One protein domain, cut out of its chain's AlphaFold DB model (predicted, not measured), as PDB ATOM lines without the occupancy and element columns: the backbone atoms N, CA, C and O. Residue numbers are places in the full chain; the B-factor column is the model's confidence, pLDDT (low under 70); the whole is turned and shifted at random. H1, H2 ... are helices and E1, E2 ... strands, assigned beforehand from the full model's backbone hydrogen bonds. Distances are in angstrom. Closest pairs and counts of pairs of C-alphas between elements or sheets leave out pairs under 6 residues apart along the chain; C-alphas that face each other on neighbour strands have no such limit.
ATOM      1  N   ILE A   5      37.465 -47.480 -24.477       46.19
ATOM      2  CA  ILE A   5      36.341 -46.551 -24.344       46.19
ATOM      3  C   ILE A   5      35.059 -47.365 -24.255       46.19
ATOM      4  O   ILE A   5      34.736 -48.141 -25.149       46.19
ATOM      5  N   HIS A   6      34.323 -47.177 -23.164       55.56
ATOM      6  CA  HIS A   6      33.021 -47.800 -22.948       55.56
ATOM      7  C   HIS A   6      31.941 -46.724 -22.853       55.56
ATOM      8  O   HIS A   6      32.194 -45.599 -22.428       55.56
ATOM      9  N   TYR A   7      30.714 -47.056 -23.235       49.31
ATOM     10  CA  TYR A   7      29.595 -46.123 -23.195       49.31
ATOM     11  C   TYR A   7      28.484 -46.641 -22.281       49.31
ATOM     12  O   TYR A   7      28.143 -47.823 -22.319       49.31
ATOM     13  N   LEU A   8      27.899 -45.747 -21.477       46.50
ATOM     14  CA  LEU A   8      26.766 -46.063 -20.608       46.50
ATOM     15  C   LEU A   8      25.586 -45.118 -20.875       46.50
ATOM     16  O   LEU A   8      25.670 -43.906 -20.647       46.50
ATOM     17  N   LYS A   9      24.454 -45.695 -21.293       48.06
ATOM     18  CA  LYS A   9      23.159 -45.011 -21.362       48.06
ATOM     19  C   LYS A   9      22.562 -44.896 -19.963       48.06
ATOM     20  O   LYS A   9      22.296 -45.904 -19.311       48.06
ATOM     21  N   LEU A  10      22.362 -43.668 -19.489       53.41
ATOM     22  CA  LEU A  10      21.715 -43.425 -18.201       53.41
ATOM     23  C   LEU A  10      20.189 -43.546 -18.330       53.41
ATOM     24  O   LEU A  10      19.630 -43.428 -19.415       53.41
ATOM     25  N   HIS A  11      19.495 -43.720 -17.198       43.22
ATOM     26  CA  HIS A  11      18.022 -43.770 -17.142       43.22
ATOM     27  C   HIS A  11      17.327 -42.529 -17.738       43.22
ATOM     28  O   HIS A  11      16.142 -42.585 -18.055       43.22
ATOM     29  N   ASN A  12      18.042 -41.409 -17.877       48.56
ATOM     30  CA  ASN A  12      17.552 -40.239 -18.590       48.56
ATOM     31  C   ASN A  12      17.897 -40.379 -20.087       48.56
ATOM     32  O   ASN A  12      19.089 -40.421 -20.401       48.56
ATOM     33  N   PRO A  13      16.904 -40.423 -20.995       54.00
ATOM     34  CA  PRO A  13      17.124 -40.697 -22.417       54.00
ATOM     35  C   PRO A  13      18.026 -39.675 -23.127       54.00
ATOM     36  O   PRO A  13      18.592 -40.006 -24.164       54.00
ATOM     37  N   ASP A  14      18.220 -38.484 -22.551       54.12
ATOM     38  CA  ASP A  14      18.992 -37.398 -23.166       54.12
ATOM     39  C   ASP A  14      20.405 -37.228 -22.566       54.12
ATOM     40  O   ASP A  14      21.073 -36.225 -22.846       54.12
ATOM     41  N   ARG A  15      20.863 -38.153 -21.698       53.03
ATOM     42  CA  ARG A  15      22.188 -38.076 -21.051       53.03
ATOM     43  C   ARG A  15      23.048 -39.305 -21.268       53.03
ATOM     44  O   ARG A  15      22.648 -40.428 -20.962       53.03
ATOM     45  N   TYR A  16      24.290 -39.042 -21.655       57.00
ATOM     46  CA  TYR A  16      25.255 -40.075 -21.985       57.00
ATOM     47  C   TYR A  16      26.621 -39.808 -21.375       57.00
ATOM     48  O   TYR A  16      27.079 -38.665 -21.344       57.00
ATOM     49  N   HIS A  17      27.253 -40.885 -20.908       56.06
ATOM     50  CA  HIS A  17      28.621 -40.881 -20.410       56.06
ATOM     51  C   HIS A  17      29.539 -41.601 -21.398       56.06
ATOM     52  O   HIS A  17      29.339 -42.784 -21.683       56.06
ATOM     53  N   ILE A  18      30.552 -40.885 -21.888       59.38
ATOM     54  CA  ILE A  18      31.711 -41.484 -22.562       59.38
ATOM     55  C   ILE A  18      32.701 -41.846 -21.458       59.38
ATOM     56  O   ILE A  18      33.129 -40.957 -20.723       59.38
ATOM     57  N   ILE A  19      33.005 -43.135 -21.294       58.66
ATOM     58  CA  ILE A  19      33.863 -43.638 -20.220       58.66
ATOM     59  C   ILE A  19      35.270 -43.858 -20.763       58.66
ATOM     60  O   ILE A  19      35.492 -44.773 -21.554       58.66
ATOM     61  N   PHE A  20      36.219 -43.062 -20.279       63.28
ATOM     62  CA  PHE A  20      37.643 -43.258 -20.533       63.28
ATOM     63  C   PHE A  20      38.235 -44.196 -19.483       63.28
ATOM     64  O   PHE A  20      38.108 -43.939 -18.281       63.28
ATOM     65  N   GLY A  21      38.852 -45.289 -19.927       55.81
ATOM     66  CA  GLY A  21      39.468 -46.279 -19.050       55.81
ATOM     67  C   GLY A  21      40.872 -45.879 -18.590       55.81
ATOM     68  O   GLY A  21      41.737 -45.543 -19.399       55.81
ATOM     69  N   GLU A  22      41.112 -45.982 -17.285       68.50
ATOM     70  CA  GLU A  22      42.414 -45.838 -16.641       68.50
ATOM     71  C   GLU A  22      42.674 -47.021 -15.706       68.50
ATOM     72  O   GLU A  22      41.987 -47.199 -14.698       68.50
ATOM     73  N   ALA A  23      43.703 -47.811 -16.013       72.75
ATOM     74  CA  ALA A  23      44.134 -48.938 -15.192       72.75
ATOM     75  C   ALA A  23      45.428 -48.607 -14.440       72.75
ATOM     76  O   ALA A  23      46.382 -48.073 -15.014       72.75
ATOM     77  N   LYS A  24      45.467 -48.916 -13.139       79.81
ATOM     78  CA  LYS A  24      46.617 -48.693 -12.255       79.81
ATOM     79  C   LYS A  24      46.829 -49.898 -11.340       79.81
ATOM     80  O   LYS A  24      45.901 -50.365 -10.693       79.81
ATOM     81  N   MET A  25      48.073 -50.352 -11.210       75.00
ATOM     82  CA  MET A  25      48.454 -51.367 -10.223       75.00
ATOM     83  C   MET A  25      49.438 -50.759  -9.227       75.00
ATOM     84  O   MET A  25      50.530 -50.338  -9.607       75.00
ATOM     85  N   TYR A  26      49.062 -50.703  -7.953       83.31
ATOM     86  CA  TYR A  26      49.897 -50.167  -6.881       83.31
ATOM     87  C   TYR A  26      49.598 -50.885  -5.577       83.31
ATOM     88  O   TYR A  26      48.450 -50.912  -5.157       83.31
ATOM     89  N   LYS A  27      50.635 -51.319  -4.848       82.56
ATOM     90  CA  LYS A  27      50.452 -51.940  -3.522       82.56
ATOM     91  C   LYS A  27      49.589 -51.089  -2.586       82.56
ATOM     92  O   LYS A  27      48.755 -51.597  -1.853       82.56
ATOM     93  N   ASN A  28      49.743 -49.766  -2.655       87.31
ATOM     94  CA  ASN A  28      48.966 -48.819  -1.866       87.31
ATOM     95  C   ASN A  28      47.823 -48.191  -2.683       87.31
ATOM     96  O   ASN A  28      48.074 -47.453  -3.639       87.31
ATOM     97  N   LEU A  29      46.583 -48.389  -2.223       87.69
ATOM     98  CA  LEU A  29      45.371 -47.870  -2.866       87.69
ATOM     99  C   LEU A  29      45.394 -46.346  -3.093       87.69
ATOM    100  O   LEU A  29      45.000 -45.867  -4.155       87.69
ATOM    101  N   SER A  30      45.895 -45.562  -2.135       90.38
ATOM    102  CA  SER A  30      45.978 -44.099  -2.274       90.38
ATOM    103  C   SER A  30      46.950 -43.675  -3.371       90.38
ATOM    104  O   SER A  30      46.680 -42.705  -4.074       90.38
ATOM    105  N   LYS A  31      48.059 -44.407  -3.559       90.38
ATOM    106  CA  LYS A  31      48.964 -44.181  -4.699       90.38
ATOM    107  C   LYS A  31      48.272 -44.509  -6.024       90.38
ATOM    108  O   LYS A  31      48.444 -43.753  -6.979       90.38
ATOM    109  N   GLY A  32      47.451 -45.563  -6.048       87.69
ATOM    110  CA  GLY A  32      46.592 -45.901  -7.184       87.69
ATOM    111  C   GLY A  32      45.681 -44.745  -7.587       87.69
ATOM    112  O   GLY A  32      45.766 -44.270  -8.717       87.69
ATOM    113  N   PHE A  33      44.902 -44.210  -6.642       90.25
ATOM    114  CA  PHE A  33      44.030 -43.058  -6.898       90.25
ATOM    115  C   PHE A  33      44.802 -41.809  -7.317       90.25
ATOM    116  O   PHE A  33      44.426 -41.161  -8.290       90.25
ATOM    117  N   LYS A  34      45.912 -41.490  -6.637       91.94
ATOM    118  CA  LYS A  34      46.766 -40.352  -7.006       91.94
ATOM    119  C   LYS A  34      47.195 -40.433  -8.470       91.94
ATOM    120  O   LYS A  34      47.120 -39.446  -9.196       91.94
ATOM    121  N   SER A  35      47.673 -41.606  -8.885       88.00
ATOM    122  CA  SER A  35      48.155 -41.824 -10.244       88.00
ATOM    123  C   SER A  35      47.019 -41.827 -11.264       88.00
ATOM    124  O   SER A  35      47.222 -41.303 -12.354       88.00
ATOM    125  N   ALA A  36      45.852 -42.385 -10.927       86.06
ATOM    126  CA  ALA A  36      44.679 -42.379 -11.796       86.06
ATOM    127  C   ALA A  36      44.178 -40.952 -12.051       86.06
ATOM    128  O   ALA A  36      44.105 -40.534 -13.200       86.06
ATOM    129  N   PHE A  37      43.925 -40.168 -10.998       90.25
ATOM    130  CA  PHE A  37      43.425 -38.799 -11.147       90.25
ATOM    131  C   PHE A  37      44.414 -37.878 -11.854       90.25
ATOM    132  O   PHE A  37      44.000 -37.052 -12.660       90.25
ATOM    133  N   LYS A  38      45.719 -38.054 -11.617       88.94
ATOM    134  CA  LYS A  38      46.734 -37.332 -12.384       88.94
ATOM    135  C   LYS A  38      46.670 -37.674 -13.880       88.94
ATOM    136  O   LYS A  38      46.676 -36.765 -14.696       88.94
ATOM    137  N   SER A  39      46.573 -38.961 -14.220       82.12
ATOM    138  CA  SER A  39      46.456 -39.422 -15.612       82.12
ATOM    139  C   SER A  39      45.203 -38.857 -16.284       82.12
ATOM    140  O   SER A  39      45.276 -38.348 -17.395       82.12
ATOM    141  N   ILE A  40      44.071 -38.856 -15.572       83.00
ATOM    142  CA  ILE A  40      42.814 -38.264 -16.043       83.00
ATOM    143  C   ILE A  40      42.983 -36.768 -16.310       83.00
ATOM    144  O   ILE A  40      42.627 -36.307 -17.388       83.00
ATOM    145  N   ALA A  41      43.546 -36.008 -15.369       83.12
ATOM    146  CA  ALA A  41      43.755 -34.571 -15.542       83.12
ATOM    147  C   ALA A  41      44.695 -34.250 -16.715       83.12
ATOM    148  O   ALA A  41      44.421 -33.334 -17.492       83.12
ATOM    149  N   ASP A  42      45.763 -35.036 -16.875       79.69
ATOM    150  CA  ASP A  42      46.688 -34.913 -17.999       79.69
ATOM    151  C   ASP A  42      45.950 -35.215 -19.333       79.69
ATOM    152  O   ASP A  42      46.035 -34.407 -20.262       79.69
ATOM    153  N   HIS A  43      45.126 -36.272 -19.415       69.81
ATOM    154  CA  HIS A  43      44.295 -36.574 -20.599       69.81
ATOM    155  C   HIS A  43      43.247 -35.489 -20.884       69.81
ATOM    156  O   HIS A  43      43.050 -35.104 -22.039       69.81
ATOM    157  N   GLN A  44      42.615 -34.913 -19.854       68.19
ATOM    158  CA  GLN A  44      41.642 -33.839 -20.051       68.19
ATOM    159  C   GLN A  44      42.243 -32.603 -20.739       68.19
ATOM    160  O   GLN A  44      41.532 -31.896 -21.453       68.19
ATOM    161  N   SER A  45      43.544 -32.359 -20.565       61.22
ATOM    162  CA  SER A  45      44.250 -31.256 -21.222       61.22
ATOM    163  C   SER A  45      44.551 -31.497 -22.713       61.22
ATOM    164  O   SER A  45      44.789 -30.535 -23.440       61.22
ATOM    165  N   GLY A  46      44.482 -32.750 -23.188       55.50
ATOM    166  CA  GLY A  46      44.756 -33.170 -24.574       55.50
ATOM    167  C   GLY A  46      43.517 -33.496 -25.425       55.50
ATOM    168  O   GLY A  46      43.658 -34.005 -26.536       55.50
ATOM    169  N   LYS A  47      42.308 -33.202 -24.918       55.06
ATOM    170  CA  LYS A  47      40.987 -33.655 -25.418       55.06
ATOM    171  C   LYS A  47      40.667 -33.437 -26.905       55.06
ATOM    172  O   LYS A  47      39.755 -34.088 -27.408       55.06
ATOM    173  N   GLU A  48      41.355 -32.546 -27.617       51.03
ATOM    174  CA  GLU A  48      41.148 -32.382 -29.069       51.03
ATOM    175  C   GLU A  48      41.679 -33.579 -29.872       51.03
ATOM    176  O   GLU A  48      41.072 -33.977 -30.864       51.03
ATOM    177  N   PHE A  49      42.770 -34.203 -29.423       44.38
ATOM    178  CA  PHE A  49      43.422 -35.284 -30.161       44.38
ATOM    179  C   PHE A  49      42.666 -36.616 -30.026       44.38
ATOM    180  O   PHE A  49      42.443 -37.310 -31.018       44.38
ATOM    181  N   GLU A  50      42.180 -36.948 -28.827       51.25
ATOM    182  CA  GLU A  50      41.478 -38.217 -28.580       51.25
ATOM    183  C   GLU A  50      40.097 -38.277 -29.239       51.25
ATOM    184  O   GLU A  50      39.732 -39.319 -29.774       51.25
ATOM    185  N   LYS A  51      39.362 -37.158 -29.324       52.44
ATOM    186  CA  LYS A  51      38.078 -37.113 -30.052       52.44
ATOM    187  C   LYS A  51      38.217 -37.512 -31.528       52.44
ATOM    188  O   LYS A  51      37.307 -38.137 -32.067       52.44
ATOM    189  N   SER A  52      39.354 -37.196 -32.153       46.59
ATOM    190  CA  SER A  52      39.652 -37.555 -33.548       46.59
ATOM    191  C   SER A  52      40.036 -39.029 -33.745       46.59
ATOM    192  O   SER A  52      39.796 -39.594 -34.807       46.59
ATOM    193  N   LEU A  53      40.601 -39.676 -32.721       46.00
ATOM    194  CA  LEU A  53      40.899 -41.113 -32.743       46.00
ATOM    195  C   LEU A  53      39.623 -41.932 -32.521       46.00
ATOM    196  O   LEU A  53      39.367 -42.893 -33.246       46.00
ATOM    197  N   ILE A  54      38.773 -41.478 -31.595       50.53
ATOM    198  CA  ILE A  54      37.464 -42.067 -31.293       50.53
ATOM    199  C   ILE A  54      36.580 -42.125 -32.539       50.53
ATOM    200  O   ILE A  54      36.002 -43.171 -32.822       50.53
ATOM    201  N   SER A  55      36.503 -41.040 -33.316       47.84
ATOM    202  CA  SER A  55      35.700 -41.033 -34.544       47.84
ATOM    203  C   SER A  55      36.139 -42.112 -35.541       47.84
ATOM    204  O   SER A  55      35.288 -42.747 -36.155       47.84
ATOM    205  N   SER A  56      37.444 -42.386 -35.646       46.59
ATOM    206  CA  SER A  56      37.994 -43.335 -36.623       46.59
ATOM    207  C   SER A  56      37.766 -44.818 -36.288       46.59
ATOM    208  O   SER A  56      37.667 -45.648 -37.191       46.59
ATOM    209  N   GLN A  57      37.662 -45.176 -35.004       45.41
ATOM    210  CA  GLN A  57      37.450 -46.569 -34.572       45.41
ATOM    211  C   GLN A  57      35.966 -46.929 -34.440       45.41
ATOM    212  O   GLN A  57      35.579 -48.066 -34.709       45.41
ATOM    213  N   ILE A  58      35.114 -45.947 -34.139       49.84
ATOM    214  CA  ILE A  58      33.662 -46.122 -34.022       49.84
ATOM    215  C   ILE A  58      32.998 -46.475 -35.363       49.84
ATOM    216  O   ILE A  58      32.010 -47.203 -35.390       49.84
ATOM    217  N   GLU A  59      33.527 -46.033 -36.503       49.53
ATOM    218  CA  GLU A  59      32.945 -46.410 -37.802       49.53
ATOM    219  C   GLU A  59      32.979 -47.931 -38.057       49.53
ATOM    220  O   GLU A  59      32.117 -48.451 -38.775       49.53
ATOM    221  N   ASN A  60      33.911 -48.644 -37.409       51.38
ATOM    222  CA  ASN A  60      34.171 -50.067 -37.623       51.38
ATOM    223  C   ASN A  60      33.483 -51.007 -36.612       51.38
ATOM    224  O   ASN A  60      33.246 -52.165 -36.951       51.38
ATOM    225  N   GLU A  61      33.145 -50.548 -35.400       45.91
ATOM    226  CA  GLU A  61      32.651 -51.423 -34.313       45.91
ATOM    227  C   GLU A  61      31.121 -51.450 -34.129       45.91
ATOM    228  O   GLU A  61      30.594 -52.354 -33.482       45.91
ATOM    229  N   PHE A  62      30.374 -50.496 -34.697       50.88
ATOM    230  CA  PHE A  62      28.942 -50.347 -34.400       50.88
ATOM    231  C   PHE A  62      28.055 -51.021 -35.454       50.88
ATOM    232  O   PHE A  62      28.126 -50.719 -36.647       50.88
ATOM    233  N   ILE A  63      27.204 -51.937 -34.986       48.03
ATOM    234  CA  ILE A  63      26.407 -52.861 -35.810       48.03
ATOM    235  C   ILE A  63      25.065 -52.236 -36.246       48.03
ATOM    236  O   ILE A  63      24.532 -52.621 -37.287       48.03
ATOM    237  N   GLU A  64      24.539 -51.234 -35.527       56.59
ATOM    238  CA  GLU A  64      23.229 -50.627 -35.818       56.59
ATOM    239  C   GLU A  64      23.295 -49.135 -36.214       56.59
ATOM    240  O   GLU A  64      23.978 -48.313 -35.603       56.59
ATOM    241  N   GLU A  65      22.525 -48.764 -37.244       58.25
ATOM    242  CA  GLU A  65      22.431 -47.407 -37.821       58.25
ATOM    243  C   GLU A  65      21.972 -46.329 -36.820       58.25
ATOM    244  O   GLU A  65      22.342 -45.158 -36.941       58.25
ATOM    245  N   VAL A  66      21.165 -46.710 -35.822       55.62
ATOM    246  CA  VAL A  66      20.668 -45.782 -34.794       55.62
ATOM    247  C   VAL A  66      21.790 -45.332 -33.857       55.62
ATOM    248  O   VAL A  66      21.889 -44.142 -33.548       55.62
ATOM    249  N   ASP A  67      22.689 -46.248 -33.495       53.59
ATOM    250  CA  ASP A  67      23.844 -45.964 -32.645       53.59
ATOM    251  C   ASP A  67      24.877 -45.124 -33.403       53.59
ATOM    252  O   ASP A  67      25.394 -44.151 -32.856       53.59
ATOM    253  N   LYS A  68      25.086 -45.395 -34.702       58.06
ATOM    254  CA  LYS A  68      25.958 -44.574 -35.565       58.06
ATOM    255  C   LYS A  68      25.487 -43.125 -35.666       58.06
ATOM    256  O   LYS A  68      26.284 -42.204 -35.490       58.06
ATOM    257  N   LYS A  69      24.191 -42.892 -35.912       58.16
ATOM    258  CA  LYS A  69      23.630 -41.528 -35.977       58.16
ATOM    259  C   LYS A  69      23.728 -40.799 -34.643       58.16
ATOM    260  O   LYS A  69      24.022 -39.605 -34.620       58.16
ATOM    261  N   MET A  70      23.503 -41.509 -33.540       53.62
ATOM    262  CA  MET A  70      23.577 -40.920 -32.210       53.62
ATOM    263  C   MET A  70      25.015 -40.575 -31.813       53.62
ATOM    264  O   MET A  70      25.250 -39.511 -31.250       53.62
ATOM    265  N   ILE A  71      25.985 -41.419 -32.160       53.50
ATOM    266  CA  ILE A  71      27.401 -41.149 -31.910       53.50
ATOM    267  C   ILE A  71      27.930 -40.033 -32.816       53.50
ATOM    268  O   ILE A  71      28.647 -39.159 -32.338       53.50
ATOM    269  N   ASN A  72      27.513 -39.976 -34.082       55.97
ATOM    270  CA  ASN A  72      27.839 -38.843 -34.951       55.97
ATOM    271  C   ASN A  72      27.308 -37.517 -34.393       55.97
ATOM    272  O   ASN A  72      28.021 -36.523 -34.439       55.97
ATOM    273  N   ALA A  73      26.119 -37.499 -33.784       58.25
ATOM    274  CA  ALA A  73      25.597 -36.316 -33.092       58.25
ATOM    275  C   ALA A  73      26.404 -35.940 -31.829       58.25
ATOM    276  O   ALA A  73      26.470 -34.770 -31.458       58.25
ATOM    277  N   ILE A  74      27.036 -36.917 -31.168       51.94
ATOM    278  CA  ILE A  74      27.924 -36.709 -30.012       51.94
ATOM    279  C   ILE A  74      29.294 -36.157 -30.450       51.94
ATOM    280  O   ILE A  74      29.848 -35.286 -29.775       51.94
ATOM    281  N   LEU A  75      29.835 -36.653 -31.567       50.56
ATOM    282  CA  LEU A  75      31.150 -36.278 -32.101       50.56
ATOM    283  C   LEU A  75      31.116 -34.970 -32.907       50.56
ATOM    284  O   LEU A  75      32.029 -34.155 -32.784       50.56
ATOM    285  N   TYR A  76      30.044 -34.746 -33.671       56.34
ATOM    286  CA  TYR A  76      29.819 -33.581 -34.532       56.34
ATOM    287  C   TYR A  76      28.526 -32.850 -34.126       56.34
ATOM    288  O   TYR A  76      27.540 -32.833 -34.869       56.34
ATOM    289  N   PRO A  77      28.493 -32.224 -32.933       48.38
ATOM    290  CA  PRO A  77      27.275 -31.635 -32.374       48.38
ATOM    291  C   PRO A  77      26.685 -30.490 -33.214       48.38
ATOM    292  O   PRO A  77      25.507 -30.175 -33.063       48.38
ATOM    293  N   SER A  78      27.468 -29.881 -34.109       50.53
ATOM    294  CA  SER A  78      27.031 -28.828 -35.036       50.53
ATOM    295  C   SER A  78      26.147 -29.317 -36.191       50.53
ATOM    296  O   SER A  78      25.422 -28.500 -36.752       50.53
ATOM    297  N   ASP A  79      26.164 -30.615 -36.512       48.38
ATOM    298  CA  ASP A  79      25.449 -31.191 -37.666       48.38
ATOM    299  C   ASP A  79      24.159 -31.943 -37.273       48.38
ATOM    300  O   ASP A  79      23.509 -32.558 -38.119       48.38
ATOM    301  N   SER A  80      23.760 -31.906 -35.995       47.88
ATOM    302  CA  SER A  80      22.608 -32.666 -35.486       47.88
ATOM    303  C   SER A  80      21.498 -31.777 -34.907       47.88
ATOM    304  O   SER A  80      21.754 -30.871 -34.117       47.88
ATOM    305  N   GLU A  81      20.235 -32.075 -35.236       52.16
ATOM    306  CA  GLU A  81      19.051 -31.449 -34.610       52.16
ATOM    307  C   GLU A  81      18.779 -31.975 -33.179       52.16
ATOM    308  O   GLU A  81      17.883 -31.490 -32.482       52.16
ATOM    309  N   ILE A  82      19.544 -32.971 -32.713       53.19
ATOM    310  CA  ILE A  82      19.310 -33.687 -31.455       53.19
ATOM    311  C   ILE A  82      20.040 -32.978 -30.306       53.19
ATOM    312  O   ILE A  82      21.266 -32.933 -30.251       53.19
ATOM    313  N   LYS A  83      19.289 -32.464 -29.323       50.53
ATOM    314  CA  LYS A  83      19.856 -31.855 -28.105       50.53
ATOM    315  C   LYS A  83      20.309 -32.919 -27.105       50.53
ATOM    316  O   LYS A  83      19.640 -33.167 -26.105       50.53
ATOM    317  N   ILE A  84      21.461 -33.523 -27.362       52.03
ATOM    318  CA  ILE A  84      22.079 -34.506 -26.468       52.03
ATOM    319  C   ILE A  84      22.959 -33.800 -25.426       52.03
ATOM    320  O   ILE A  84      23.778 -32.948 -25.769       52.03
ATOM    321  N   LYS A  85      22.834 -34.168 -24.140       48.59
ATOM    322  CA  LYS A  85      23.793 -33.765 -23.097       48.59
ATOM    323  C   LYS A  85      24.815 -34.874 -22.875       48.59
ATOM    324  O   LYS A  85      24.519 -35.893 -22.254       48.59
ATOM    325  N   VAL A  86      26.028 -34.647 -23.358       52.50
ATOM    326  CA  VAL A  86      27.166 -35.551 -23.171       52.50
ATOM    327  C   VAL A  86      28.009 -35.036 -22.012       52.50
ATOM    328  O   VAL A  86      28.292 -33.841 -21.930       52.50
ATOM    329  N   SER A  87      28.378 -35.916 -21.089       55.84
ATOM    330  CA  SER A  87      29.321 -35.602 -20.015       55.84
ATOM    331  C   SER A  87      30.424 -36.646 -20.008       55.84
ATOM    332  O   SER A  87      30.149 -37.837 -20.152       55.84
ATOM    333  N   ASP A  88      31.666 -36.202 -19.846       64.38
ATOM    334  CA  ASP A  88      32.791 -37.118 -19.712       64.38
ATOM    335  C   ASP A  88      32.667 -37.893 -18.392       64.38
ATOM    336  O   ASP A  88      32.266 -37.353 -17.352       64.38
ATOM    337  N   ALA A  89      32.997 -39.178 -18.441       66.62
ATOM    338  CA  ALA A  89      33.130 -40.029 -17.275       66.62
ATOM    339  C   ALA A  89      34.421 -40.848 -17.364       66.62
ATOM    340  O   ALA A  89      34.979 -41.062 -18.438       66.62
ATOM    341  N   PHE A  90      34.898 -41.335 -16.224       73.12
ATOM    342  CA  PHE A  90      36.177 -42.032 -16.137       73.12
ATOM    343  C   PHE A  90      36.010 -43.368 -15.425       73.12
ATOM    344  O   PHE A  90      35.547 -43.429 -14.285       73.12
ATOM    345  N   GLY A  91      36.389 -44.444 -16.105       68.56
ATOM    346  CA  GLY A  91      36.499 -45.778 -15.536       68.56
ATOM    347  C   GLY A  91      37.876 -45.934 -14.907       68.56
ATOM    348  O   GLY A  91      38.879 -45.858 -15.604       68.56
ATOM    349  N   ILE A  92      37.942 -46.139 -13.597       77.69
ATOM    350  CA  ILE A  92      39.198 -46.288 -12.860       77.69
ATOM    351  C   ILE A  92      39.291 -47.717 -12.341       77.69
ATOM    352  O   ILE A  92      38.506 -48.116 -11.484       77.69
ATOM    353  N   PHE A  93      40.290 -48.462 -12.799       78.25
ATOM    354  CA  PHE A  93      40.601 -49.809 -12.329       78.25
ATOM    355  C   PHE A  93      41.866 -49.761 -11.475       78.25
ATOM    356  O   PHE A  93      42.933 -49.392 -11.968       78.25
ATOM    357  N   ILE A  94      41.766 -50.118 -10.191       80.56
ATOM    358  CA  ILE A  94      42.919 -50.135  -9.280       80.56
ATOM    359  C   ILE A  94      43.138 -51.534  -8.724       80.56
ATOM    360  O   ILE A  94      42.371 -52.005  -7.884       80.56
ATOM    361  N   GLY A  95      44.240 -52.151  -9.146       83.81
ATOM    362  CA  GLY A  95      44.826 -53.304  -8.477       83.81
ATOM    363  C   GLY A  95      45.643 -52.859  -7.267       83.81
ATOM    364  O   GLY A  95      46.538 -52.021  -7.417       83.81
ATOM    365  N   PHE A  96      45.345 -53.387  -6.080       88.56
ATOM    366  CA  PHE A  96      46.051 -53.027  -4.849       88.56
ATOM    367  C   PHE A  96      46.276 -54.211  -3.920       88.56
ATOM    368  O   PHE A  96      45.545 -55.192  -3.971       88.56
ATOM    369  N   GLU A  97      47.291 -54.110  -3.067       91.56
ATOM    370  CA  GLU A  97      47.675 -55.192  -2.165       91.56
ATOM    371  C   GLU A  97      46.904 -55.075  -0.841       91.56
ATOM    372  O   GLU A  97      46.745 -53.977  -0.291       91.56
ATOM    373  N   ILE A  98      46.410 -56.204  -0.335       91.00
ATOM    374  CA  ILE A  98      45.804 -56.332   0.989       91.00
ATOM    375  C   ILE A  98      46.586 -57.347   1.817       91.00
ATOM    376  O   ILE A  98      46.993 -58.397   1.334       91.00
ATOM    377  N   ASP A  99      46.759 -57.041   3.097       88.25
ATOM    378  CA  ASP A  99      47.385 -57.962   4.043       88.25
ATOM    379  C   ASP A  99      46.451 -59.147   4.344       88.25
ATOM    380  O   ASP A  99      45.321 -58.947   4.806       88.25
ATOM    381  N   ASN A 100      46.945 -60.366   4.101       87.94
ATOM    382  CA  ASN A 100      46.223 -61.625   4.292       87.94
ATOM    383  C   ASN A 100      46.404 -62.275   5.671       87.94
ATOM    384  O   ASN A 100      45.858 -63.348   5.917       87.94
ATOM    385  N   THR A 101      47.148 -61.664   6.592       87.75
ATOM    386  CA  THR A 101      47.464 -62.286   7.891       87.75
ATOM    387  C   THR A 101      46.204 -62.723   8.658       87.75
ATOM    388  O   THR A 101      46.159 -63.807   9.231       87.75
ATOM    389  N   GLU A 102      45.133 -61.922   8.620       83.81
ATOM    390  CA  GLU A 102      43.845 -62.244   9.261       83.81
ATOM    391  C   GLU A 102      42.970 -63.229   8.460       83.81
ATOM    392  O   GLU A 102      42.017 -63.796   9.009       83.81
ATOM    393  N   GLY A 103      43.230 -63.363   7.158       83.44
ATOM    394  CA  GLY A 103      42.464 -64.190   6.228       83.44
ATOM    395  C   GLY A 103      42.886 -65.658   6.257       83.44
ATOM    396  O   GLY A 103      42.034 -66.531   6.124       83.44
ATOM    397  N   GLN A 104      44.163 -65.938   6.536       85.75
ATOM    398  CA  GLN A 104      44.733 -67.296   6.545       85.75
ATOM    399  C   GLN A 104      44.031 -68.280   7.493       85.75
ATOM    400  O   GLN A 104      44.093 -69.487   7.283       85.75
ATOM    401  N   THR A 105      43.368 -67.786   8.540       87.88
ATOM    402  CA  THR A 105      42.694 -68.625   9.541       87.88
ATOM    403  C   THR A 105      41.186 -68.751   9.309       87.88
ATOM    404  O   THR A 105      40.474 -69.208  10.205       87.88
ATOM    405  N   LYS A 106      40.663 -68.256   8.181       89.19
ATOM    406  CA  LYS A 106      39.220 -68.196   7.912       89.19
ATOM    407  C   LYS A 106      38.743 -69.392   7.101       89.19
ATOM    408  O   LYS A 106      39.481 -69.942   6.290       89.19
ATOM    409  N   THR A 107      37.485 -69.766   7.321       92.12
ATOM    410  CA  THR A 107      36.752 -70.658   6.414       92.12
ATOM    411  C   THR A 107      36.502 -69.946   5.082       92.12
ATOM    412  O   THR A 107      36.612 -68.723   5.016       92.12
ATOM    413  N   GLU A 108      36.142 -70.680   4.031       83.56
ATOM    414  CA  GLU A 108      35.828 -70.103   2.714       83.56
ATOM    415  C   GLU A 108      34.750 -69.001   2.799       83.56
ATOM    416  O   GLU A 108      34.984 -67.862   2.386       83.56
ATOM    417  N   ASP A 109      33.625 -69.296   3.459       87.00
ATOM    418  CA  ASP A 109      32.519 -68.348   3.657       87.00
ATOM    419  C   ASP A 109      32.930 -67.107   4.469       87.00
ATOM    420  O   ASP A 109      32.464 -65.986   4.223       87.00
ATOM    421  N   ASP A 110      33.787 -67.287   5.476       90.88
ATOM    422  CA  ASP A 110      34.264 -66.187   6.315       90.88
ATOM    423  C   ASP A 110      35.356 -65.367   5.622       90.88
ATOM    424  O   ASP A 110      35.479 -64.164   5.878       90.88
ATOM    425  N   TYR A 111      36.130 -65.990   4.735       88.69
ATOM    426  CA  TYR A 111      37.158 -65.339   3.939       88.69
ATOM    427  C   TYR A 111      36.536 -64.344   2.961       88.69
ATOM    428  O   TYR A 111      36.944 -63.182   2.937       88.69
ATOM    429  N   GLU A 112      35.486 -64.738   2.234       84.00
ATOM    430  CA  GLU A 112      34.796 -63.841   1.298       84.00
ATOM    431  C   GLU A 112      34.248 -62.591   2.012       84.00
ATOM    432  O   GLU A 112      34.457 -61.451   1.576       84.00
ATOM    433  N   LYS A 113      33.582 -62.786   3.158       88.88
ATOM    434  CA  LYS A 113      33.060 -61.683   3.982       88.88
ATOM    435  C   LYS A 113      34.186 -60.796   4.502       88.88
ATOM    436  O   LYS A 113      34.055 -59.570   4.509       88.88
ATOM    437  N   TRP A 114      35.286 -61.400   4.939       91.56
ATOM    438  CA  TRP A 114      36.443 -60.670   5.436       91.56
ATOM    439  C   TRP A 114      37.090 -59.811   4.351       91.56
ATOM    440  O   TRP A 114      37.286 -58.623   4.598       91.56
ATOM    441  N   VAL A 115      37.332 -60.353   3.153       88.56
ATOM    442  CA  VAL A 115      37.889 -59.598   2.020       88.56
ATOM    443  C   VAL A 115      37.015 -58.377   1.726       88.56
ATOM    444  O   VAL A 115      37.514 -57.250   1.712       88.56
ATOM    445  N   LYS A 116      35.693 -58.557   1.595       86.50
ATOM    446  CA  LYS A 116      34.752 -57.446   1.353       86.50
ATOM    447  C   LYS A 116      34.835 -56.375   2.444       86.50
ATOM    448  O   LYS A 116      34.969 -55.187   2.141       86.50
ATOM    449  N   ASN A 117      34.813 -56.779   3.713       90.81
ATOM    450  CA  ASN A 117      34.894 -55.853   4.844       90.81
ATOM    451  C   ASN A 117      36.246 -55.127   4.909       90.81
ATOM    452  O   ASN A 117      36.286 -53.925   5.187       90.81
ATOM    453  N   LYS A 118      37.347 -55.827   4.615       91.56
ATOM    454  CA  LYS A 118      38.698 -55.261   4.572       91.56
ATOM    455  C   LYS A 118      38.791 -54.185   3.494       91.56
ATOM    456  O   LYS A 118      39.229 -53.077   3.798       91.56
ATOM    457  N   ILE A 119      38.302 -54.459   2.282       87.56
ATOM    458  CA  ILE A 119      38.272 -53.485   1.178       87.56
ATOM    459  C   ILE A 119      37.453 -52.254   1.569       87.56
ATOM    460  O   ILE A 119      37.949 -51.133   1.459       87.56
ATOM    461  N   VAL A 120      36.229 -52.437   2.082       88.81
ATOM    462  CA  VAL A 120      35.370 -51.317   2.508       88.81
ATOM    463  C   VAL A 120      36.054 -50.472   3.585       88.81
ATOM    464  O   VAL A 120      36.015 -49.243   3.515       88.81
ATOM    465  N   SER A 121      36.702 -51.108   4.562       92.06
ATOM    466  CA  SER A 121      37.450 -50.418   5.617       92.06
ATOM    467  C   SER A 121      38.612 -49.598   5.049       92.06
ATOM    468  O   SER A 121      38.750 -48.411   5.359       92.06
ATOM    469  N   ILE A 122      39.401 -50.191   4.146       90.75
ATOM    470  CA  ILE A 122      40.511 -49.508   3.473       90.75
ATOM    471  C   ILE A 122      39.988 -48.292   2.706       90.75
ATOM    472  O   ILE A 122      40.497 -47.194   2.919       90.75
ATOM    473  N   VAL A 123      38.947 -48.443   1.882       89.06
ATOM    474  CA  VAL A 123      38.369 -47.336   1.101       89.06
ATOM    475  C   VAL A 123      37.879 -46.214   2.013       89.06
ATOM    476  O   VAL A 123      38.294 -45.068   1.835       89.06
ATOM    477  N   LYS A 124      37.080 -46.533   3.041       91.31
ATOM    478  CA  LYS A 124      36.573 -45.542   4.006       91.31
ATOM    479  C   LYS A 124      37.701 -44.785   4.700       91.31
ATOM    480  O   LYS A 124      37.623 -43.572   4.870       91.31
ATOM    481  N   SER A 125      38.784 -45.478   5.054       93.00
ATOM    482  CA  SER A 125      39.955 -44.858   5.687       93.00
ATOM    483  C   SER A 125      40.743 -43.921   4.759       93.00
ATOM    484  O   SER A 125      41.657 -43.233   5.218       93.00
ATOM    485  N   ARG A 126      40.443 -43.916   3.452       91.12
ATOM    486  CA  ARG A 126      41.131 -43.118   2.428       91.12
ATOM    487  C   ARG A 126      40.232 -42.093   1.743       91.12
ATOM    488  O   ARG A 126      40.764 -41.322   0.949       91.12
ATOM    489  N   THR A 127      38.941 -42.009   2.074       90.75
ATOM    490  CA  THR A 127      37.987 -41.073   1.450       90.75
ATOM    491  C   THR A 127      38.511 -39.637   1.409       90.75
ATOM    492  O   THR A 127      38.606 -39.063   0.331       90.75
ATOM    493  N   ALA A 128      39.002 -39.103   2.532       93.31
ATOM    494  CA  ALA A 128      39.560 -37.745   2.579       93.31
ATOM    495  C   ALA A 128      40.778 -37.552   1.650       93.31
ATOM    496  O   ALA A 128      41.001 -36.477   1.098       93.31
ATOM    497  N   THR A 129      41.586 -38.598   1.450       91.06
ATOM    498  CA  THR A 129      42.727 -38.557   0.519       91.06
ATOM    499  C   THR A 129      42.265 -38.602  -0.939       91.06
ATOM    500  O   THR A 129      42.840 -37.917  -1.781       91.06
ATOM    501  N   ILE A 130      41.224 -39.382  -1.237       91.75
ATOM    502  CA  ILE A 130      40.605 -39.457  -2.568       91.75
ATOM    503  C   ILE A 130      40.009 -38.089  -2.937       91.75
ATOM    504  O   ILE A 130      40.340 -37.551  -3.990       91.75
ATOM    505  N   GLU A 131      39.226 -37.485  -2.041       92.44
ATOM    506  CA  GLU A 131      38.639 -36.145  -2.211       92.44
ATOM    507  C   GLU A 131      39.704 -35.066  -2.421       92.44
ATOM    508  O   GLU A 131      39.574 -34.209  -3.302       92.44
ATOM    509  N   LYS A 132      40.798 -35.139  -1.652       94.75
ATOM    510  CA  LYS A 132      41.954 -34.263  -1.832       94.75
ATOM    511  C   LYS A 132      42.511 -34.365  -3.252       94.75
ATOM    512  O   LYS A 132      42.697 -33.333  -3.888       94.75
ATOM    513  N   TYR A 133      42.742 -35.573  -3.773       93.25
ATOM    514  CA  TYR A 133      43.287 -35.733  -5.124       93.25
ATOM    515  C   TYR A 133      42.318 -35.297  -6.224       93.25
ATOM    516  O   TYR A 133      42.771 -34.709  -7.202       93.25
ATOM    517  N   ILE A 134      41.012 -35.518  -6.067       91.00
ATOM    518  CA  ILE A 134      40.001 -34.983  -6.994       91.00
ATOM    519  C   ILE A 134      40.094 -33.452  -7.039       91.00
ATOM    520  O   ILE A 134      40.156 -32.857  -8.115       91.00
ATOM    521  N   THR A 135      40.171 -32.818  -5.867       93.44
ATOM    522  CA  THR A 135      40.218 -31.356  -5.740       93.44
ATOM    523  C   THR A 135      41.516 -30.772  -6.302       93.44
ATOM    524  O   THR A 135      41.475 -29.833  -7.095       93.44
ATOM    525  N   GLU A 136      42.670 -31.341  -5.942       93.31
ATOM    526  CA  GLU A 136      43.990 -30.889  -6.409       93.31
ATOM    527  C   GLU A 136      44.138 -30.985  -7.934       93.31
ATOM    528  O   GLU A 136      44.798 -30.141  -8.540       93.31
ATOM    529  N   ASN A 137      43.496 -31.977  -8.558       88.25
ATOM    530  CA  ASN A 137      43.513 -32.174 -10.007       88.25
ATOM    531  C   ASN A 137      42.351 -31.471 -10.735       88.25
ATOM    532  O   ASN A 137      42.216 -31.636 -11.942       88.25
ATOM    533  N   LYS A 138      41.537 -30.663 -10.034       89.94
ATOM    534  CA  LYS A 138      40.385 -29.920 -10.589       89.94
ATOM    535  C   LYS A 138      39.319 -30.800 -11.256       89.94
ATOM    536  O   LYS A 138      38.644 -30.348 -12.171       89.94
ATOM    537  N   LEU A 139      39.124 -32.017 -10.757       86.94
ATOM    538  CA  LEU A 139      38.164 -32.984 -11.307       86.94
ATOM    539  C   LEU A 139      36.810 -32.971 -10.568       86.94
ATOM    540  O   LEU A 139      36.063 -33.950 -10.559       86.94
ATOM    541  N   VAL A 140      36.508 -31.887  -9.848       87.56
ATOM    542  CA  VAL A 140      35.258 -31.760  -9.089       87.56
ATOM    543  C   VAL A 140      34.089 -31.636 -10.066       87.56
ATOM    544  O   VAL A 140      34.058 -30.714 -10.876       87.56
ATOM    545  N   GLY A 141      33.109 -32.532  -9.942       81.06
ATOM    546  CA  GLY A 141      31.940 -32.590 -10.828       81.06
ATOM    547  C   GLY A 141      32.060 -33.610 -11.963       81.06
ATOM    548  O   GLY A 141      31.056 -33.872 -12.622       81.06
ATOM    549  N   ASP A 142      33.234 -34.222 -12.144       82.81
ATOM    550  CA  ASP A 142      33.410 -35.346 -13.063       82.81
ATOM    551  C   ASP A 142      32.772 -36.628 -12.510       82.81
ATOM    552  O   ASP A 142      32.639 -36.828 -11.299       82.81
ATOM    553  N   ASN A 143      32.391 -37.528 -13.418       77.50
ATOM    554  CA  ASN A 143      31.809 -38.820 -13.068       77.50
ATOM    555  C   ASN A 143      32.892 -39.905 -13.056       77.50
ATOM    556  O   ASN A 143      33.613 -40.071 -14.038       77.50
ATOM    557  N   PHE A 144      32.967 -40.690 -11.978       76.50
ATOM    558  CA  PHE A 144      33.936 -41.782 -11.836       76.50
ATOM    559  C   PHE A 144      33.242 -43.121 -11.587       76.50
ATOM    560  O   PHE A 144      32.429 -43.244 -10.671       76.50
ATOM    561  N   TYR A 145      33.628 -44.141 -12.347       75.81
ATOM    562  CA  TYR A 145      33.269 -45.538 -12.121       75.81
ATOM    563  C   TYR A 145      34.511 -46.273 -11.631       75.81
ATOM    564  O   TYR A 145      35.451 -46.473 -12.392       75.81
ATOM    565  N   VAL A 146      34.548 -46.626 -10.347       76.00
ATOM    566  CA  VAL A 146      35.757 -47.171  -9.716       76.00
ATOM    567  C   VAL A 146      35.610 -48.667  -9.464       76.00
ATOM    568  O   VAL A 146      34.710 -49.098  -8.745       76.00
ATOM    569  N   TYR A 147      36.552 -49.438  -9.996       78.75
ATOM    570  CA  TYR A 147      36.689 -50.875  -9.817       78.75
ATOM    571  C   TYR A 147      37.968 -51.155  -9.029       78.75
ATOM    572  O   TYR A 147      39.065 -50.767  -9.429       78.75
ATOM    573  N   LEU A 148      37.825 -51.813  -7.881       80.38
ATOM    574  CA  LEU A 148      38.931 -52.117  -6.978       80.38
ATOM    575  C   LEU A 148      39.184 -53.620  -6.969       80.38
ATOM    576  O   LEU A 148      38.280 -54.392  -6.658       80.38
ATOM    577  N   MET A 149      40.415 -54.013  -7.281       83.81
ATOM    578  CA  MET A 149      40.832 -55.408  -7.350       83.81
ATOM    579  C   MET A 149      41.908 -55.671  -6.286       83.81
ATOM    580  O   MET A 149      43.024 -55.164  -6.414       83.81
ATOM    581  N   PRO A 150      41.579 -56.389  -5.199       83.56
ATOM    582  CA  PRO A 150      42.547 -56.728  -4.165       83.56
ATOM    583  C   PRO A 150      43.461 -57.880  -4.614       83.56
ATOM    584  O   PRO A 150      43.000 -58.837  -5.229       83.56
ATOM    585  N   PHE A 151      44.730 -57.818  -4.228       87.81
ATOM    586  CA  PHE A 151      45.737 -58.866  -4.398       87.81
ATOM    587  C   PHE A 151      46.398 -59.164  -3.051       87.81
ATOM    588  O   PHE A 151      46.510 -58.266  -2.219       87.81
ATOM    589  N   ILE A 152      46.838 -60.404  -2.830       86.88
ATOM    590  CA  ILE A 152      47.608 -60.757  -1.626       86.88
ATOM    591  C   ILE A 152      49.089 -60.441  -1.827       86.88
ATOM    592  O   ILE A 152      49.678 -59.742  -1.009       86.88
ATOM    593  N   ASP A 153      49.652 -60.899  -2.944       84.88
ATOM    594  CA  ASP A 153      50.975 -60.505  -3.411       84.88
ATOM    595  C   ASP A 153      50.836 -59.915  -4.812       84.88
ATOM    596  O   ASP A 153      50.533 -60.610  -5.788       84.88
ATOM    597  N   LEU A 154      50.984 -58.593  -4.902       83.75
ATOM    598  CA  LEU A 154      50.814 -57.891  -6.168       83.75
ATOM    599  C   LEU A 154      51.957 -58.187  -7.145       83.75
ATOM    600  O   LEU A 154      51.737 -58.123  -8.352       83.75
ATOM    601  N   ASP A 155      53.167 -58.447  -6.649       82.81
ATOM    602  CA  ASP A 155      54.336 -58.660  -7.502       82.81
ATOM    603  C   ASP A 155      54.295 -60.068  -8.103       82.81
ATOM    604  O   ASP A 155      54.428 -60.206  -9.319       82.81
ATOM    605  N   GLU A 156      53.971 -61.080  -7.295       83.50
ATOM    606  CA  GLU A 156      53.731 -62.447  -7.773       83.50
ATOM    607  C   GLU A 156      52.577 -62.485  -8.786       83.50
ATOM    608  O   GLU A 156      52.743 -62.962  -9.911       83.50
ATOM    609  N   SER A 157      51.439 -61.866  -8.450       81.00
ATOM    610  CA  SER A 157      50.270 -61.832  -9.342       81.00
ATOM    611  C   SER A 157      50.585 -61.170 -10.691       81.00
ATOM    612  O   SER A 157      50.060 -61.571 -11.728       81.00
ATOM    613  N   ARG A 158      51.450 -60.147 -10.707       77.56
ATOM    614  CA  ARG A 158      51.891 -59.500 -11.953       77.56
ATOM    615  C   ARG A 158      52.733 -60.426 -12.812       77.56
ATOM    616  O   ARG A 158      52.552 -60.432 -14.030       77.56
ATOM    617  N   GLU A 159      53.657 -61.167 -12.207       80.38
ATOM    618  CA  GLU A 159      54.472 -62.132 -12.941       80.38
ATOM    619  C   GLU A 159      53.608 -63.224 -13.570       80.38
ATOM    620  O   GLU A 159      53.801 -63.544 -14.742       80.38
ATOM    621  N   GLU A 160      52.639 -63.762 -12.828       78.75
ATOM    622  CA  GLU A 160      51.733 -64.802 -13.326       78.75
ATOM    623  C   GLU A 160      50.855 -64.310 -14.480       78.75
ATOM    624  O   GLU A 160      50.813 -64.947 -15.535       78.75
ATOM    625  N   ILE A 161      50.219 -63.142 -14.329       73.88
ATOM    626  CA  ILE A 161      49.393 -62.544 -15.391       73.88
ATOM    627  C   ILE A 161      50.235 -62.284 -16.646       73.88
ATOM    628  O   ILE A 161      49.784 -62.543 -17.756       73.88
ATOM    629  N   THR A 162      51.470 -61.798 -16.484       73.00
ATOM    630  CA  THR A 162      52.350 -61.503 -17.625       73.00
ATOM    631  C   THR A 162      52.787 -62.779 -18.345       73.00
ATOM    632  O   THR A 162      52.845 -62.787 -19.571       73.00
ATOM    633  N   LYS A 163      53.055 -63.870 -17.614       71.81
ATOM    634  CA  LYS A 163      53.397 -65.172 -18.210       71.81
ATOM    635  C   LYS A 163      52.247 -65.720 -19.061       71.81
ATOM    636  O   LYS A 163      52.490 -66.114 -20.193       71.81
ATOM    637  N   GLY A 164      51.011 -65.653 -18.565       60.00
ATOM    638  CA  GLY A 164      49.831 -66.161 -19.279       60.00
ATOM    639  C   GLY A 164      49.415 -65.376 -20.532       60.00
ATOM    640  O   GLY A 164      48.549 -65.842 -21.261       60.00
ATOM    641  N   VAL A 165      49.992 -64.196 -20.790       60.31
ATOM    642  CA  VAL A 165      49.751 -63.403 -22.018       60.31
ATOM    643  C   VAL A 165      50.797 -63.696 -23.106       60.31
ATOM    644  O   VAL A 165      50.598 -63.344 -24.267       60.31
ATOM    645  N   ILE A 166      51.927 -64.306 -22.738       55.19
ATOM    646  CA  ILE A 166      53.040 -64.615 -23.652       55.19
ATOM    647  C   ILE A 166      52.939 -66.064 -24.187       55.19
ATOM    648  O   ILE A 166      53.648 -66.412 -25.133       55.19
ATOM    649  N   GLU A 167      52.047 -66.881 -23.619       42.81
ATOM    650  CA  GLU A 167      51.640 -68.207 -24.125       42.81
ATOM    651  C   GLU A 167      50.426 -68.114 -25.060       42.81
ATOM    652  O   GLU A 167      50.419 -68.859 -26.069       42.81
TER     653      GLU A 167
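This is residues 5 to 167 of the 167 residues of an uncharacterized protein of Lactobacillus sp. wkB10 (UniProt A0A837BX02). A strongly twisted, curled sheet of four strands has H1 running slantwise over one of its faces, and H5 packs on H1. The helical hairpin of H2 and H3 lies by the end of the sheet where E3 begins; H4 and the loop before it lie by the other end, and residues 159 to 167, of which 159 to 166 belong to H6, stick out. The 163 printed residues hold six named helices and four named strands, in the order E1 E2 H1 H2 H3 E3 H4 H5 E4 H6. The sheet runs E1 E2 E3 E4 and is mixed, and the class is mixed, helices and strands. The whole is loose, with a radius of gyration of the C-alphas of 19.6 A and spans of 62 by 42 by 30 A.

In the sheet, E1 is residues 5 to 9, beginning at C-alpha 5 (36.341, -46.551, -24.344). E2 is residues 15 to 25, 31.4 A long, E3 residues 85 to 97, 38.3 A, and E4 residues 143 to 151, 25.9 A. H1 is residues 29 to 45, 24.8 A; H2 residues 47 to 61, 21.5 A; H3 residues 65 to 75. H4 is residues 108 to 124, 24.6 A; H5 residues 127 to 136. H6 is residues 154 to 166, ending at C-alpha 166 (53.040, -64.615, -23.652).

E1 and E2 form an antiparallel hairpin, with N 19 and O 6 at 2.8 A. E2 and E3 are parallel, with N 22 and O 91 at 2.8 A. E3 and E4 are parallel, with N 92 and O 145 at 2.8 A. H1 lies over E2 and E3 at a height over the sheet of 8.4 A; its closest C-alphas to E3 are those of Leu 29 and Phe 96, 5.6 A. H1 and H4 on one face of the sheet make two layers. E2, H1 H2 H3, E3 and E3, H4 H5, E4 are strand-helix-strand units, two parallel neighbour strands with helices between; the second has a right-handed crossover. H1 touches H5 with residues 30 to 37 alone, closest at the C-alphas of Lys 34 and Tyr 133, 6.1 A. H2 and H3, a helical hairpin, only just touch, with 3 pairs of C-alphas within 8 A, closest at those of Ser 55 and Leu 75, 7.0 A. H6 only grazes the sheet, with residues 154 to 158. Every O i to N i+4 pair is within hydrogen-bond range in H1, H3 and H5; the counts are 12 of 13 in H4, 8 of 9 in H6 and 5 of 11 in H2, where 5 of 12 O i to N i+3 pairs are.

The two C-alphas farthest apart are those of Asp 79 and Thr 105, 62.7 A. The printed part has no cut, and no link is long. Mean pLDDT of the printed part is 71.9; residues 5 to 22, 43 to 89, 91 and 164 to 167 are under 70.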